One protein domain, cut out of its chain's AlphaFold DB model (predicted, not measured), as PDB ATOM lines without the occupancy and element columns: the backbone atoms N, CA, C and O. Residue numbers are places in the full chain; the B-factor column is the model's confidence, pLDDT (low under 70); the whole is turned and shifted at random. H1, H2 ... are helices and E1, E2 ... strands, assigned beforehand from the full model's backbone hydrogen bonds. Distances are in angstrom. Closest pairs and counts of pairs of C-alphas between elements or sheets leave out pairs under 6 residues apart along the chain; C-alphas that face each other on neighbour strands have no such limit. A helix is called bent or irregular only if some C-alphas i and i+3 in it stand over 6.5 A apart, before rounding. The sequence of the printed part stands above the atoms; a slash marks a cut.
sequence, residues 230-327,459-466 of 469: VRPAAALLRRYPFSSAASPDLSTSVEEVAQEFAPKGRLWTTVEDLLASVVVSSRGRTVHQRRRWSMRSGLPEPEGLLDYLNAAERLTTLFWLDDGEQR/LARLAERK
ATOM      1  N   VAL A 230     -34.557  -5.526  48.313       88.94
ATOM      2  CA  VAL A 230     -35.514  -4.563  48.892       88.94
ATOM      3  C   VAL A 230     -34.865  -3.703  49.974       88.94
ATOM      4  O   VAL A 230     -34.912  -2.473  49.908       88.94
ATOM      5  N   ARG A 231     -34.224  -4.328  50.973       89.38
ATOM      6  CA  ARG A 231     -33.616  -3.615  52.114       89.38
ATOM      7  C   ARG A 231     -32.646  -2.508  51.698       89.38
ATOM      8  O   ARG A 231     -32.708  -1.440  52.308       89.38
ATOM      9  N   PRO A 232     -31.788  -2.686  50.677       90.62
ATOM     10  CA  PRO A 232     -30.840  -1.644  50.312       90.62
ATOM     11  C   PRO A 232     -31.526  -0.406  49.694       90.62
ATOM     12  O   PRO A 232     -30.919   0.663  49.642       90.62
ATOM     13  N   ALA A 233     -32.786  -0.506  49.242       91.25
ATOM     14  CA  ALA A 233     -33.603   0.619  48.771       91.25
ATOM     15  C   ALA A 233     -34.527   1.199  49.864       91.25
ATOM     16  O   ALA A 233     -35.070   2.288  49.692       91.25
ATOM     17  N   ALA A 234     -34.689   0.530  51.012       90.44
ATOM     18  CA  ALA A 234     -35.696   0.883  52.019       90.44
ATOM     19  C   ALA A 234     -35.572   2.326  52.544       90.44
ATOM     20  O   ALA A 234     -36.575   3.019  52.699       90.44
ATOM     21  N   ALA A 235     -34.350   2.816  52.780       90.44
ATOM     22  CA  ALA A 235     -34.136   4.193  53.235       90.44
ATOM     23  C   ALA A 235     -34.563   5.239  52.186       90.44
ATOM     24  O   ALA A 235     -35.077   6.298  52.546       90.44
ATOM     25  N   LEU A 236     -34.377   4.929  50.898       92.94
ATOM     26  CA  LEU A 236     -34.800   5.773  49.780       92.94
ATOM     27  C   LEU A 236     -36.332   5.782  49.656       92.94
ATOM     28  O   LEU A 236     -36.931   6.845  49.516       92.94
ATOM     29  N   LEU A 237     -36.964   4.611  49.785       92.38
ATOM     30  CA  LEU A 237     -38.416   4.432  49.656       92.38
ATOM     31  C   LEU A 237     -39.226   5.084  50.793       92.38
ATOM     32  O   LEU A 237     -40.408   5.367  50.626       92.38
ATOM     33  N   ARG A 238     -38.597   5.376  51.937       91.12
ATOM     34  CA  ARG A 238     -39.225   6.090  53.068       91.12
ATOM     35  C   ARG A 238     -39.255   7.615  52.905       91.12
ATOM     36  O   ARG A 238     -39.801   8.300  53.765       91.12
ATOM     37  N   ARG A 239     -38.646   8.161  51.849       92.19
ATOM     38  CA  ARG A 239     -38.550   9.605  51.569       92.19
ATOM     39  C   ARG A 239     -39.490  10.001  50.428       92.19
ATOM     40  O   ARG A 239     -39.941   9.157  49.657       92.19
ATOM     41  N   TYR A 240     -39.784  11.292  50.305       90.00
ATOM     42  CA  TYR A 240     -40.565  11.808  49.176       90.00
ATOM     43  C   TYR A 240     -39.762  11.654  47.864       90.00
ATOM     44  O   TYR A 240     -38.572  11.983  47.890       90.00
ATOM     45  N   PRO A 241     -40.337  11.184  46.734       90.75
ATOM     46  CA  PRO A 241     -41.772  11.025  46.433       90.75
ATOM     47  C   PRO A 241     -42.368   9.627  46.696       90.75
ATOM     48  O   PRO A 241     -43.526   9.383  46.372       90.75
ATOM     49  N   PHE A 242     -41.604   8.694  47.266       91.12
ATOM     50  CA  PHE A 242     -42.040   7.306  47.465       91.12
ATOM     51  C   PHE A 242     -43.037   7.141  48.612       91.12
ATOM     52  O   PHE A 242     -44.031   6.428  48.472       91.12
ATOM     53  N   SER A 243     -42.797   7.818  49.734       86.19
ATOM     54  CA  SER A 243     -43.687   7.777  50.894       86.19
ATOM     55  C   SER A 243     -44.550   9.033  50.969       86.19
ATOM     56  O   SER A 243     -44.031  10.143  51.082       86.19
ATOM     57  N   SER A 244     -45.874   8.856  50.979       74.19
ATOM     58  CA  SER A 244     -46.840   9.947  51.191       74.19
ATOM     59  C   SER A 244     -46.831  10.488  52.626       74.19
ATOM     60  O   SER A 244     -47.307  11.593  52.872       74.19
ATOM     61  N   ALA A 245     -46.285   9.721  53.575       76.12
ATOM     62  CA  ALA A 245     -46.117  10.137  54.964       76.12
ATOM     63  C   ALA A 245     -44.836  10.961  55.188       76.12
ATOM     64  O   ALA A 245     -44.685  11.584  56.242       76.12
ATOM     65  N   ALA A 246     -43.903  10.960  54.231       77.44
ATOM     66  CA  ALA A 246     -42.677  11.735  54.336       77.44
ATOM     67  C   ALA A 246     -42.963  13.230  54.174       77.44
ATOM     68  O   ALA A 246     -43.720  13.645  53.296       77.44
ATOM     69  N   SER A 247     -42.299  14.057  54.989       76.31
ATOM     70  CA  SER A 247     -42.302  15.500  54.747       76.31
ATOM     71  C   SER A 247     -41.691  15.786  53.365       76.31
ATOM     72  O   SER A 247     -40.624  15.237  53.066       76.31
ATOM     73  N   PRO A 248     -42.282  16.686  52.554       74.19
ATOM     74  CA  PRO A 248     -41.668  17.180  51.322       74.19
ATOM     75  C   PRO A 248     -40.252  17.750  51.523       74.19
ATOM     76  O   PRO A 248     -39.453  17.754  50.585       74.19
ATOM     77  N   ASP A 249     -39.905  18.175  52.741       75.44
ATOM     78  CA  ASP A 249     -38.563  18.657  53.094       75.44
ATOM     79  C   ASP A 249     -37.522  17.524  53.165       75.44
ATOM     80  O   ASP A 249     -36.328  17.752  52.986       75.44
ATOM     81  N   LEU A 250     -37.966  16.278  53.362       84.94
ATOM     82  CA  LEU A 250     -37.147  15.061  53.357       84.94
ATOM     83  C   LEU A 250     -37.234  14.355  51.992       84.94
ATOM     84  O   LEU A 250     -37.474  13.150  51.903       84.94
ATOM     85  N   SER A 251     -37.042  15.114  50.912       87.94
ATOM     86  CA  SER A 251     -37.052  14.598  49.535       87.94
ATOM     87  C   SER A 251     -35.779  13.839  49.184       87.94
ATOM     88  O   SER A 251     -34.693  14.227  49.615       87.94
ATOM     89  N   THR A 252     -35.896  12.799  48.363       92.25
ATOM     90  CA  THR A 252     -34.764  12.180  47.659       92.25
ATOM     91  C   THR A 252     -34.183  13.139  46.623       92.25
ATOM     92  O   THR A 252     -34.883  14.014  46.103       92.25
ATOM     93  N   SER A 253     -32.900  12.980  46.302       90.81
ATOM     94  CA  SER A 253     -32.321  13.603  45.111       90.81
ATOM     95  C   SER A 253     -32.613  12.754  43.870       90.81
ATOM     96  O   SER A 253     -32.806  11.540  43.952       90.81
ATOM     97  N   VAL A 254     -32.633  13.389  42.700       89.81
ATOM     98  CA  VAL A 254     -32.814  12.698  41.412       89.81
ATOM     99  C   VAL A 254     -31.678  11.702  41.168       89.81
ATOM    100  O   VAL A 254     -31.902  10.604  40.662       89.81
ATOM    101  N   GLU A 255     -30.463  12.061  41.576       91.94
ATOM    102  CA  GLU A 255     -29.267  11.233  41.456       91.94
ATOM    103  C   GLU A 255     -29.323  10.002  42.369       91.94
ATOM    104  O   GLU A 255     -28.976   8.915  41.915       91.94
ATOM    105  N   GLU A 256     -29.806  10.136  43.614       94.06
ATOM    106  CA  GLU A 256     -30.026   8.995  44.522       94.06
ATOM    107  C   GLU A 256     -30.996   7.978  43.899       94.06
ATOM    108  O   GLU A 256     -30.742   6.775  43.915       94.06
ATOM    109  N   VAL A 257     -32.092   8.459  43.299       93.94
ATOM    110  CA  VAL A 257     -33.075   7.589  42.638       93.94
ATOM    111  C   VAL A 257     -32.499   6.954  41.371       93.94
ATOM    112  O   VAL A 257     -32.731   5.772  41.125       93.94
ATOM    113  N   ALA A 258     -31.716   7.694  40.583       93.88
ATOM    114  CA  ALA A 258     -31.082   7.163  39.380       93.88
ATOM    115  C   ALA A 258     -30.024   6.092  39.696       93.88
ATOM    116  O   ALA A 258     -29.984   5.064  39.023       93.88
ATOM    117  N   GLN A 259     -29.208   6.292  40.736       94.88
ATOM    118  CA  GLN A 259     -28.236   5.290  41.196       94.88
ATOM    119  C   GLN A 259     -28.904   3.972  41.580       94.88
ATOM    120  O   GLN A 259     -28.290   2.916  41.443       94.88
ATOM    121  N   GLU A 260     -30.155   4.030  42.031       95.12
ATOM    122  CA  GLU A 260     -30.916   2.856  42.416       95.12
ATOM    123  C   GLU A 260     -31.647   2.203  41.239       95.12
ATOM    124  O   GLU A 260     -31.440   1.022  40.957       95.12
ATOM    125  N   PHE A 261     -32.498   2.973  40.556       95.31
ATOM    126  CA  PHE A 261     -33.545   2.453  39.677       95.31
ATOM    127  C   PHE A 261     -33.348   2.760  38.190       95.31
ATOM    128  O   PHE A 261     -34.096   2.216  37.376       95.31
ATOM    129  N   ALA A 262     -32.389   3.602  37.785       94.62
ATOM    130  CA  ALA A 262     -32.103   3.785  36.356       94.62
ATOM    131  C   ALA A 262     -31.632   2.451  35.740       94.62
ATOM    132  O   ALA A 262     -31.140   1.616  36.484       94.62
ATOM    133  N   PRO A 263     -31.700   2.217  34.416       93.50
ATOM    134  CA  PRO A 263     -31.405   0.908  33.807       93.50
ATOM    135  C   PRO A 263     -30.058   0.260  34.183       93.50
ATOM    136  O   PRO A 263     -29.937  -0.957  34.144       93.50
ATOM    137  N   LYS A 264     -29.050   1.065  34.544       91.06
ATOM    138  CA  LYS A 264     -27.721   0.618  35.018       91.06
ATOM    139  C   LYS A 264     -27.498   0.876  36.514       91.06
ATOM    140  O   LYS A 264     -26.366   0.878  36.987       91.06
ATOM    141  N   GLY A 265     -28.571   1.189  37.227       93.38
ATOM    142  CA  GLY A 265     -28.596   1.393  38.662       93.38
ATOM    143  C   GLY A 265     -28.446   0.076  39.410       93.38
ATOM    144  O   GLY A 265     -28.576  -1.013  38.840       93.38
ATOM    145  N   ARG A 266     -28.182   0.200  40.711       93.50
ATOM    146  CA  ARG A 266     -27.869  -0.913  41.604       93.50
ATOM    147  C   ARG A 266     -28.903  -2.029  41.509       93.50
ATOM    148  O   ARG A 266     -28.507  -3.184  41.377       93.50
ATOM    149  N   LEU A 267     -30.199  -1.704  41.538       93.25
ATOM    150  CA  LEU A 267     -31.265  -2.704  41.493       93.25
ATOM    151  C   LEU A 267     -31.096  -3.647  40.301       93.25
ATOM    152  O   LEU A 267     -31.072  -4.862  40.474       93.25
ATOM    153  N   TRP A 268     -30.967  -3.094  39.096       91.94
ATOM    154  CA  TRP A 268     -30.929  -3.896  37.875       91.94
ATOM    155  C   TRP A 268     -29.617  -4.639  37.718       91.94
ATOM    156  O   TRP A 268     -29.649  -5.797  37.315       91.94
ATOM    157  N   THR A 269     -28.497  -4.043  38.136       89.56
ATOM    158  CA  THR A 269     -27.230  -4.777  38.216       89.56
ATOM    159  C   THR A 269     -27.354  -5.964  39.172       89.56
ATOM    160  O   THR A 269     -27.009  -7.077  38.810       89.56
ATOM    161  N   THR A 270     -27.972  -5.790  40.345       86.69
ATOM    162  CA  THR A 270     -28.188  -6.878  41.307       86.69
ATOM    163  C   THR A 270     -29.150  -7.943  40.773       86.69
ATOM    164  O   THR A 270     -28.929  -9.128  40.993       86.69
ATOM    165  N   VAL A 271     -30.205  -7.563  40.049       87.50
ATOM    166  CA  VAL A 271     -31.135  -8.519  39.422       87.50
ATOM    167  C   VAL A 271     -30.442  -9.312  38.312       87.50
ATOM    168  O   VAL A 271     -30.592 -10.531  38.248       87.50
ATOM    169  N   GLU A 272     -29.666  -8.650  37.453       84.25
ATOM    170  CA  GLU A 272     -28.897  -9.309  36.394       84.25
ATOM    171  C   GLU A 272     -27.781 -10.199  36.956       84.25
ATOM    172  O   GLU A 272     -27.479 -11.236  36.368       84.25
ATOM    173  N   ASP A 273     -27.209  -9.835  38.103       77.94
ATOM    174  CA  ASP A 273     -26.124 -10.582  38.736       77.94
ATOM    175  C   ASP A 273     -26.629 -11.768  39.551       77.94
ATOM    176  O   ASP A 273     -26.045 -12.844  39.488       77.94
ATOM    177  N   LEU A 274     -27.718 -11.597  40.301       76.44
ATOM    178  CA  LEU A 274     -28.172 -12.600  41.266       76.44
ATOM    179  C   LEU A 274     -29.364 -13.424  40.788       76.44
ATOM    180  O   LEU A 274     -29.541 -14.554  41.238       76.44
ATOM    181  N   LEU A 275     -30.214 -12.865  39.922       77.88
ATOM    182  CA  LEU A 275     -31.481 -13.493  39.540       77.88
ATOM    183  C   LEU A 275     -31.537 -13.956  38.081       77.88
ATOM    184  O   LEU A 275     -32.478 -14.666  37.730       77.88
ATOM    185  N   ALA A 276     -30.562 -13.642  37.221       74.12
ATOM    186  CA  ALA A 276     -30.610 -14.005  35.793       74.12
ATOM    187  C   ALA A 276     -30.768 -15.519  35.519       74.12
ATOM    188  O   ALA A 276     -31.306 -15.933  34.478       74.12
ATOM    189  N   SER A 277     -30.332 -16.361  36.459       68.56
ATOM    190  CA  SER A 277     -30.489 -17.818  36.401       68.56
ATOM    191  C   SER A 277     -31.924 -18.285  36.650       68.56
ATOM    192  O   SER A 277     -32.263 -19.388  36.236       68.56
ATOM    193  N   VAL A 278     -32.790 -17.463  37.253       71.62
ATOM    194  CA  VAL A 278     -34.118 -17.882  37.742       71.62
ATOM    195  C   VAL A 278     -35.272 -16.995  37.325       71.62
ATOM    196  O   VAL A 278     -36.399 -17.482  37.251       71.62
ATOM    197  N   VAL A 279     -35.006 -15.739  36.980       81.31
ATOM    198  CA  VAL A 279     -35.976 -14.878  36.312       81.31
ATOM    199  C   VAL A 279     -35.614 -14.724  34.844       81.31
ATOM    200  O   VAL A 279     -34.453 -14.763  34.443       81.31
ATOM    201  N   VAL A 280     -36.640 -14.546  34.025       84.81
ATOM    202  CA  VAL A 280     -36.515 -14.173  32.620       84.81
ATOM    203  C   VAL A 280     -37.375 -12.954  32.353       84.81
ATOM    204  O   VAL A 280     -38.507 -12.845  32.837       84.81
ATOM    205  N   SER A 281     -36.831 -12.041  31.558       87.69
ATOM    206  CA  SER A 281     -37.573 -10.915  31.016       87.69
ATOM    207  C   SER A 281     -38.183 -11.296  29.671       87.69
ATOM    208  O   SER A 281     -37.485 -11.752  28.767       87.69
ATOM    209  N   SER A 282     -39.476 -11.048  29.516       87.06
ATOM    210  CA  SER A 282     -40.168 -11.036  28.224       87.06
ATOM    211  C   SER A 282     -40.494  -9.597  27.820       87.06
ATOM    212  O   SER A 282     -40.346  -8.677  28.627       87.06
ATOM    213  N   ARG A 283     -40.938  -9.379  26.576       84.62
ATOM    214  CA  ARG A 283     -41.438  -8.063  26.153       84.62
ATOM    215  C   ARG A 283     -42.620  -7.660  27.042       84.62
ATOM    216  O   ARG A 283     -43.528  -8.467  27.258       84.62
ATOM    217  N   GLY A 284     -42.598  -6.430  27.553       79.94
ATOM    218  CA  GLY A 284     -43.665  -5.919  28.408       79.94
ATOM    219  C   GLY A 284     -45.030  -5.910  27.716       79.94
ATOM    220  O   GLY A 284     -45.137  -5.898  26.487       79.94
ATOM    221  N   ARG A 285     -46.097  -5.963  28.524       75.38
ATOM    222  CA  ARG A 285     -47.485  -6.061  28.026       75.38
ATOM    223  C   ARG A 285     -48.119  -4.702  27.738       75.38
ATOM    224  O   ARG A 285     -49.159  -4.647  27.091       75.38
ATOM    225  N   THR A 286     -47.520  -3.634  28.248       74.69
ATOM    226  CA  THR A 286     -48.046  -2.268  28.209       74.69
ATOM    227  C   THR A 286     -46.968  -1.303  27.738       74.69
ATOM    228  O   THR A 286     -45.786  -1.585  27.908       74.69
ATOM    229  N   VAL A 287     -47.360  -0.125  27.247       70.69
ATOM    230  CA  VAL A 287     -46.423   0.933  26.816       70.69
ATOM    231  C   VAL A 287     -45.484   1.379  27.952       70.69
ATOM    232  O   VAL A 287     -44.332   1.717  27.703       70.69
ATOM    233  N   HIS A 288     -45.931   1.284  29.209       69.38
ATOM    234  CA  HIS A 288     -45.147   1.629  30.405       69.38
ATOM    235  C   HIS A 288     -44.305   0.470  30.968       69.38
ATOM    236  O   HIS A 288     -43.805   0.559  32.084       69.38
ATOM    237  N   GLN A 289     -44.166  -0.637  30.236       74.25
ATOM    238  CA  GLN A 289     -43.343  -1.779  30.636       74.25
ATOM    239  C   GLN A 289     -42.446  -2.175  29.467       74.25
ATOM    240  O   GLN A 289     -42.936  -2.674  28.454       74.25
ATOM    241  N   ARG A 290     -41.130  -1.983  29.597       76.50
ATOM    242  CA  ARG A 290     -40.170  -2.497  28.607       76.50
ATOM    243  C   ARG A 290     -40.038  -4.002  28.736       76.50
ATOM    244  O   ARG A 290     -40.225  -4.739  27.762       76.50
ATOM    245  N   ARG A 291     -39.765  -4.453  29.956       85.19
ATOM    246  CA  ARG A 291     -39.665  -5.866  30.302       85.19
ATOM    247  C   ARG A 291     -40.860  -6.292  31.148       85.19
ATOM    248  O   ARG A 291     -41.523  -5.492  31.802       85.19
ATOM    249  N   ARG A 292     -41.157  -7.585  31.113       87.25
ATOM    250  CA  ARG A 292     -41.987  -8.256  32.111       87.25
ATOM    251  C   ARG A 292     -41.189  -9.403  32.687       87.25
ATOM    252  O   ARG A 292     -40.803 -10.313  31.948       87.25
ATOM    253  N   TRP A 293     -40.985  -9.354  33.992       89.06
ATOM    254  CA  TRP A 293     -40.240 -10.352  34.736       89.06
ATOM    255  C   TRP A 293     -41.152 -11.519  35.110       89.06
ATOM    256  O   TRP A 293     -42.300 -11.331  35.523       89.06
ATOM    257  N   SER A 294     -40.633 -12.729  34.929       87.62
ATOM    258  CA  SER A 294     -41.298 -13.988  35.265       87.62
ATOM    259  C   SER A 294     -40.278 -15.008  35.750       87.62
ATOM    260  O   SER A 294     -39.122 -14.957  35.329       87.62
ATOM    261  N   MET A 295     -40.702 -15.941  36.601       82.38
ATOM    262  CA  MET A 295     -39.867 -17.086  36.961       82.38
ATOM    263  C   MET A 295     -39.623 -17.962  35.729       82.38
ATOM    264  O   MET A 295     -40.508 -18.140  34.887       82.38
ATOM    265  N   ARG A 296     -38.431 -18.553  35.629       75.50
ATOM    266  CA  ARG A 296     -38.200 -19.658  34.697       75.50
ATOM    267  C   ARG A 296     -39.132 -20.821  35.037       75.50
ATOM    268  O   ARG A 296     -39.488 -21.038  36.194       75.50
ATOM    269  N   SER A 297     -39.533 -21.555  34.002       67.75
ATOM    270  CA  SER A 297     -40.497 -22.651  34.116       67.75
ATOM    271  C   SER A 297     -40.124 -23.634  35.226       67.75
ATOM    272  O   SER A 297     -38.992 -24.103  35.280       67.75
ATOM    273  N   GLY A 298     -41.103 -23.971  36.066       64.94
ATOM    274  CA  GLY A 298     -40.968 -24.933  37.158       64.94
ATOM    275  C   GLY A 298     -40.610 -24.315  38.509       64.94
ATOM    276  O   GLY A 298     -40.864 -24.957  39.529       64.94
ATOM    277  N   LEU A 299     -40.033 -23.102  38.554       67.56
ATOM    278  CA  LEU A 299     -39.651 -22.451  39.814       67.56
ATOM    279  C   LEU A 299     -40.871 -21.817  40.481       67.56
ATOM    280  O   LEU A 299     -41.569 -21.036  39.831       67.56
ATOM    281  N   PRO A 300     -41.133 -22.117  41.765       72.88
ATOM    282  CA  PRO A 300     -42.148 -21.390  42.505       72.88
ATOM    283  C   PRO A 300     -41.706 -19.934  42.666       72.88
ATOM    284  O   PRO A 300     -40.534 -19.643  42.908       72.88
ATOM    285  N   GLU A 301     -42.661 -19.026  42.522       81.38
ATOM    286  CA  GLU A 301     -42.443 -17.605  42.742       81.38
ATOM    287  C   GLU A 301     -42.317 -17.317  44.245       81.38
ATOM    288  O   GLU A 301     -43.240 -17.636  45.002       81.38
ATOM    289  N   PRO A 302     -41.214 -16.691  44.697       82.56
ATOM    290  CA  PRO A 302     -41.153 -16.113  46.031       82.56
ATOM    291  C   PRO A 302     -42.184 -14.998  46.133       82.56
ATOM    292  O   PRO A 302     -42.207 -14.086  45.306       82.56
ATOM    293  N   GLU A 303     -43.020 -15.062  47.161       84.12
ATOM    294  CA  GLU A 303     -44.124 -14.126  47.331       84.12
ATOM    295  C   GLU A 303     -43.634 -12.668  47.295       84.12
ATOM    296  O   GLU A 303     -42.833 -12.250  48.135       84.12
ATOM    297  N   GLY A 304     -44.153 -11.904  46.327       87.38
ATOM    298  CA  GLY A 304     -43.891 -10.476  46.145       87.38
ATOM    299  C   GLY A 304     -42.659 -10.136  45.301       87.38
ATOM    300  O   GLY A 304     -42.489  -8.967  44.954       87.38
ATOM    301  N   LEU A 305     -41.821 -11.114  44.927       88.94
ATOM    302  CA  LEU A 305     -40.619 -10.849  44.129       88.94
ATOM    303  C   LEU A 305     -40.975 -10.280  42.750       88.94
ATOM    304  O   LEU A 305     -40.465  -9.224  42.376       88.94
ATOM    305  N   LEU A 306     -41.842 -10.954  41.980       90.88
ATOM    306  CA  LEU A 306     -42.161 -10.480  40.629       90.88
ATOM    307  C   LEU A 306     -42.993  -9.202  40.659       90.88
ATOM    308  O   LEU A 306     -42.820  -8.361  39.777       90.88
ATOM    309  N   ASP A 307     -43.862  -9.030  41.653       91.81
ATOM    310  CA  ASP A 307     -44.618  -7.789  41.832       91.81
ATOM    311  C   ASP A 307     -43.671  -6.602  42.036       91.81
ATOM    312  O   ASP A 307     -43.790  -5.595  41.333       91.81
ATOM    313  N   TYR A 308     -42.672  -6.749  42.916       92.50
ATOM    314  CA  TYR A 308     -41.659  -5.723  43.163       92.50
ATOM    315  C   TYR A 308     -40.832  -5.418  41.908       92.50
ATOM    316  O   TYR A 308     -40.712  -4.257  41.516       92.50
ATOM    317  N   LEU A 309     -40.315  -6.447  41.225       92.94
ATOM    318  CA  LEU A 309     -39.520  -6.263  40.005       92.94
ATOM    319  C   LEU A 309     -40.329  -5.598  38.887       92.94
ATOM    320  O   LEU A 309     -39.831  -4.706  38.206       92.94
ATOM    321  N   ASN A 310     -41.588  -5.991  38.698       92.56
ATOM    322  CA  ASN A 310     -42.436  -5.400  37.665       92.56
ATOM    323  C   ASN A 310     -42.887  -3.971  38.020       92.56
ATOM    324  O   ASN A 310     -43.123  -3.179  37.104       92.56
ATOM    325  N   ALA A 311     -43.031  -3.624  39.304       92.25
ATOM    326  CA  ALA A 311     -43.280  -2.248  39.745       92.25
ATOM    327  C   ALA A 311     -42.047  -1.361  39.526       92.25
ATOM    328  O   ALA A 311     -42.160  -0.285  38.938       92.25
ATOM    329  N   ALA A 312     -40.861  -1.854  39.889       93.88
ATOM    330  CA  ALA A 312     -39.608  -1.165  39.608       93.88
ATOM    331  C   ALA A 312     -39.398  -0.969  38.099       93.88
ATOM    332  O   ALA A 312     -39.041   0.119  37.670       93.88
ATOM    333  N   GLU A 313     -39.701  -1.973  37.270       93.31
ATOM    334  CA  GLU A 313     -39.581  -1.888  35.808       93.31
ATOM    335  C   GLU A 313     -40.483  -0.799  35.207       93.31
ATOM    336  O   GLU A 313     -40.077  -0.101  34.270       93.31
ATOM    337  N   ARG A 314     -41.698  -0.624  35.751       91.88
ATOM    338  CA  ARG A 314     -42.601   0.473  35.364       91.88
ATOM    339  C   ARG A 314     -41.999   1.825  35.710       91.88
ATOM    340  O   ARG A 314     -41.955   2.696  34.846       91.88
ATOM    341  N   LEU A 315     -41.496   1.975  36.936       92.94
ATOM    342  CA  LEU A 315     -40.817   3.190  37.381       92.94
ATOM    343  C   LEU A 315     -39.615   3.499  36.477       92.94
ATOM    344  O   LEU A 315     -39.518   4.588  35.916       92.94
ATOM    345  N   THR A 316     -38.752   2.514  36.237       93.88
ATOM    346  CA  THR A 316     -37.581   2.663  35.371       93.88
ATOM    347  C   THR A 316     -37.982   3.056  33.953       93.88
ATOM    348  O   THR A 316     -37.369   3.933  33.353       93.88
ATOM    349  N   THR A 317     -39.015   2.429  33.388       91.56
ATOM    350  CA  THR A 317     -39.530   2.736  32.040       91.56
ATOM    351  C   THR A 317     -40.169   4.116  31.937       91.56
ATOM    352  O   THR A 317     -40.077   4.742  30.884       91.56
ATOM    353  N   LEU A 318     -40.817   4.596  32.994       91.12
ATOM    354  CA  LEU A 318     -41.471   5.898  32.970       91.12
ATOM    355  C   LEU A 318     -40.453   7.044  32.975       91.12
ATOM    356  O   LEU A 318     -40.633   8.012  32.244       91.12
ATOM    357  N   PHE A 319     -39.373   6.907  33.749       91.81
ATOM    358  CA  PHE A 319     -38.433   8.001  34.009       91.81
ATOM    359  C   PHE A 319     -37.133   7.938  33.192       91.81
ATOM    360  O   PHE A 319     -36.484   8.970  33.033       91.81
ATOM    361  N   TRP A 320     -36.748   6.789  32.623       94.00
ATOM    362  CA  TRP A 320     -35.504   6.659  31.848       94.00
ATOM    363  C   TRP A 320     -35.695   5.971  30.493       94.00
ATOM    364  O   TRP A 320     -36.524   5.073  30.324       94.00
ATOM    365  N   LEU A 321     -34.859   6.364  29.534       91.19
ATOM    366  CA  LEU A 321     -34.633   5.672  28.265       91.19
ATOM    367  C   LEU A 321     -33.790   4.397  28.466       91.19
ATOM    368  O   LEU A 321     -33.439   4.038  29.589       91.19
ATOM    369  N   ASP A 322     -33.543   3.638  27.397       86.00
ATOM    370  CA  ASP A 322     -32.798   2.362  27.447       86.00
ATOM    371  C   ASP A 322     -31.296   2.554  27.691       86.00
ATOM    372  O   ASP A 322     -30.648   1.716  28.317       86.00
ATOM    373  N   ASP A 323     -30.746   3.671  27.228       87.50
ATOM    374  CA  ASP A 323     -29.351   4.072  27.433       87.50
ATOM    375  C   ASP A 323     -29.062   4.574  28.859       87.50
ATOM    376  O   ASP A 323     -27.901   4.567  29.291       87.50
ATOM    377  N   GLY A 324     -30.116   4.921  29.604       88.19
ATOM    378  CA  GLY A 324     -30.068   5.488  30.947       88.19
ATOM    379  C   GLY A 324     -30.244   7.006  30.994       88.19
ATOM    380  O   GLY A 324     -30.185   7.568  32.087       88.19
ATOM    381  N   GLU A 325     -30.482   7.667  29.859       92.31
ATOM    382  CA  GLU A 325     -30.847   9.084  29.830       92.31
ATOM    383  C   GLU A 325     -32.244   9.306  30.423       92.31
ATOM    384  O   GLU A 325     -33.111   8.424  30.397       92.31
ATOM    385  N   GLN A 326     -32.468  10.486  31.002       93.44
ATOM    386  CA  GLN A 326     -33.761  10.833  31.579       93.44
ATOM    387  C   GLN A 326     -34.808  11.035  30.478       93.44
ATOM    388  O   GLN A 326     -34.587  11.734  29.492       93.44
ATOM    389  N   ARG A 327     -35.983  10.439  30.671       92.75
ATOM    390  CA  ARG A 327     -37.146  10.589  29.797       92.75
ATOM    391  C   ARG A 327     -38.073  11.659  30.378       92.75
ATOM    392  O   ARG A 327     -38.446  11.501  31.541       92.75
ATOM    393  N   LEU A 459     -44.280   1.006  44.608       89.44
ATOM    394  CA  LEU A 459     -43.012   0.369  44.946       89.44
ATOM    395  C   LEU A 459     -42.728   0.409  46.458       89.44
ATOM    396  O   LEU A 459     -42.293  -0.592  47.028       89.44
ATOM    397  N   ALA A 460     -43.036   1.530  47.118       89.12
ATOM    398  CA  ALA A 460     -42.913   1.660  48.571       89.12
ATOM    399  C   ALA A 460     -43.855   0.704  49.323       89.12
ATOM    400  O   ALA A 460     -43.411  -0.019  50.214       89.12
ATOM    401  N   ARG A 461     -45.131   0.611  48.915       89.00
ATOM    402  CA  ARG A 461     -46.107  -0.318  49.520       89.00
ATOM    403  C   ARG A 461     -45.655  -1.777  49.402       89.00
ATOM    404  O   ARG A 461     -45.842  -2.554  50.338       89.00
ATOM    405  N   LEU A 462     -45.080  -2.165  48.262       88.62
ATOM    406  CA  LEU A 462     -44.561  -3.523  48.052       88.62
ATOM    407  C   LEU A 462     -43.339  -3.818  48.932       88.62
ATOM    408  O   LEU A 462     -43.215  -4.937  49.424       88.62
ATOM    409  N   ALA A 463     -42.484  -2.823  49.182       85.62
ATOM    410  CA  ALA A 463     -41.361  -2.956  50.105       85.62
ATOM    411  C   ALA A 463     -41.808  -3.071  51.577       85.62
ATOM    412  O   ALA A 463     -41.245  -3.863  52.331       85.62
ATOM    413  N   GLU A 464     -42.835  -2.319  51.987       80.56
ATOM    414  CA  GLU A 464     -43.326  -2.282  53.376       80.56
ATOM    415  C   GLU A 464     -44.123  -3.525  53.787       80.56
ATOM    416  O   GLU A 464     -44.046  -3.945  54.941       80.56
ATOM    417  N   ARG A 465     -44.852  -4.165  52.857       69.69
ATOM    418  CA  ARG A 465     -45.685  -5.356  53.135       69.69
ATOM    419  C   ARG A 465     -44.923  -6.538  53.751       69.69
ATOM    420  O   ARG A 465     -45.571  -7.469  54.223       69.69
ATOM    421  N   LYS A 466     -43.585  -6.516  53.758       56.84
ATOM    422  CA  LYS A 466     -42.742  -7.612  54.252       56.84
ATOM    423  C   LYS A 466     -41.579  -7.203  55.161       56.84
ATOM    424  O   LYS A 466     -40.734  -8.048  55.447       56.84
TER     425      LYS A 466
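What this domain is: This is residues 230 to 327 and 459 to 466 of the 469 residues of the protein "IcmF-related domain-containing protein" of Myxococcales bacterium (UniProt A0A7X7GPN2). A small two-stranded hairpin, E1 and E2, packs through E2 on H4, the longest helix, which runs through the middle. Shorter helices lie round H4: H2 and H3 nearly in line on one side, H5 on another, and H1 packs on both H2 and H5. The printed part has 106 residues, in order H1 H2 H3 E1 E2 H4 H5, mostly helix with one antiparallel sheet, E1 - E2. It is compact, with a radius of gyration of the C-alphas of 14.0 A and spans of 46 by 32 by 25 A.

Where its parts are: E1 is residues 279 to 283, 13.4 A; E2 is 291 to 295, 13.0 A. H4, residues 305 to 319, is 21.5 A long, from C-alpha 305 at (-40.619, -10.849, 44.129). H2 is residues 254 to 261, H3 266 to 274, H5 459 to 464. H1, residues 230 to 237, begins at (-35.514, -4.563, 48.892) and is irregular: C-alphas 232 and 235 are 7.3 A apart.

How they stand to each other: In the hairpin E1 and E2, N 280 and O 294 are 2.8 A apart, within hydrogen-bond range. The closest C-alphas of E2 and H4 are Trp 293 and Asn 310, 6.2 A. H4 touches H5 with residues 307 to 312 alone, closest C-alphas Ala 311 and Leu 459, 5.8 A. H2 and H3 touch only at the corner, Glu 260 to Arg 266, C-alphas 4.9 A apart. H1 touches H5, closest C-alphas Leu 237 and Ala 460, 5.4 A. Every O i to N i+4 pair is within hydrogen-bond range in H2, H3, H4 and H5; in H1, 2 of 4.

The domain as a whole: The C-alphas farthest apart, of Asp 249 and Gly 298, are 46.5 A apart. Residues 328 to 458 are not printed; C-alphas 327 and 459 are 19.2 A apart. The link H1 to H2 is long. Residues 277, 288, 297 to 299 and 465 to 466 have pLDDT under 70.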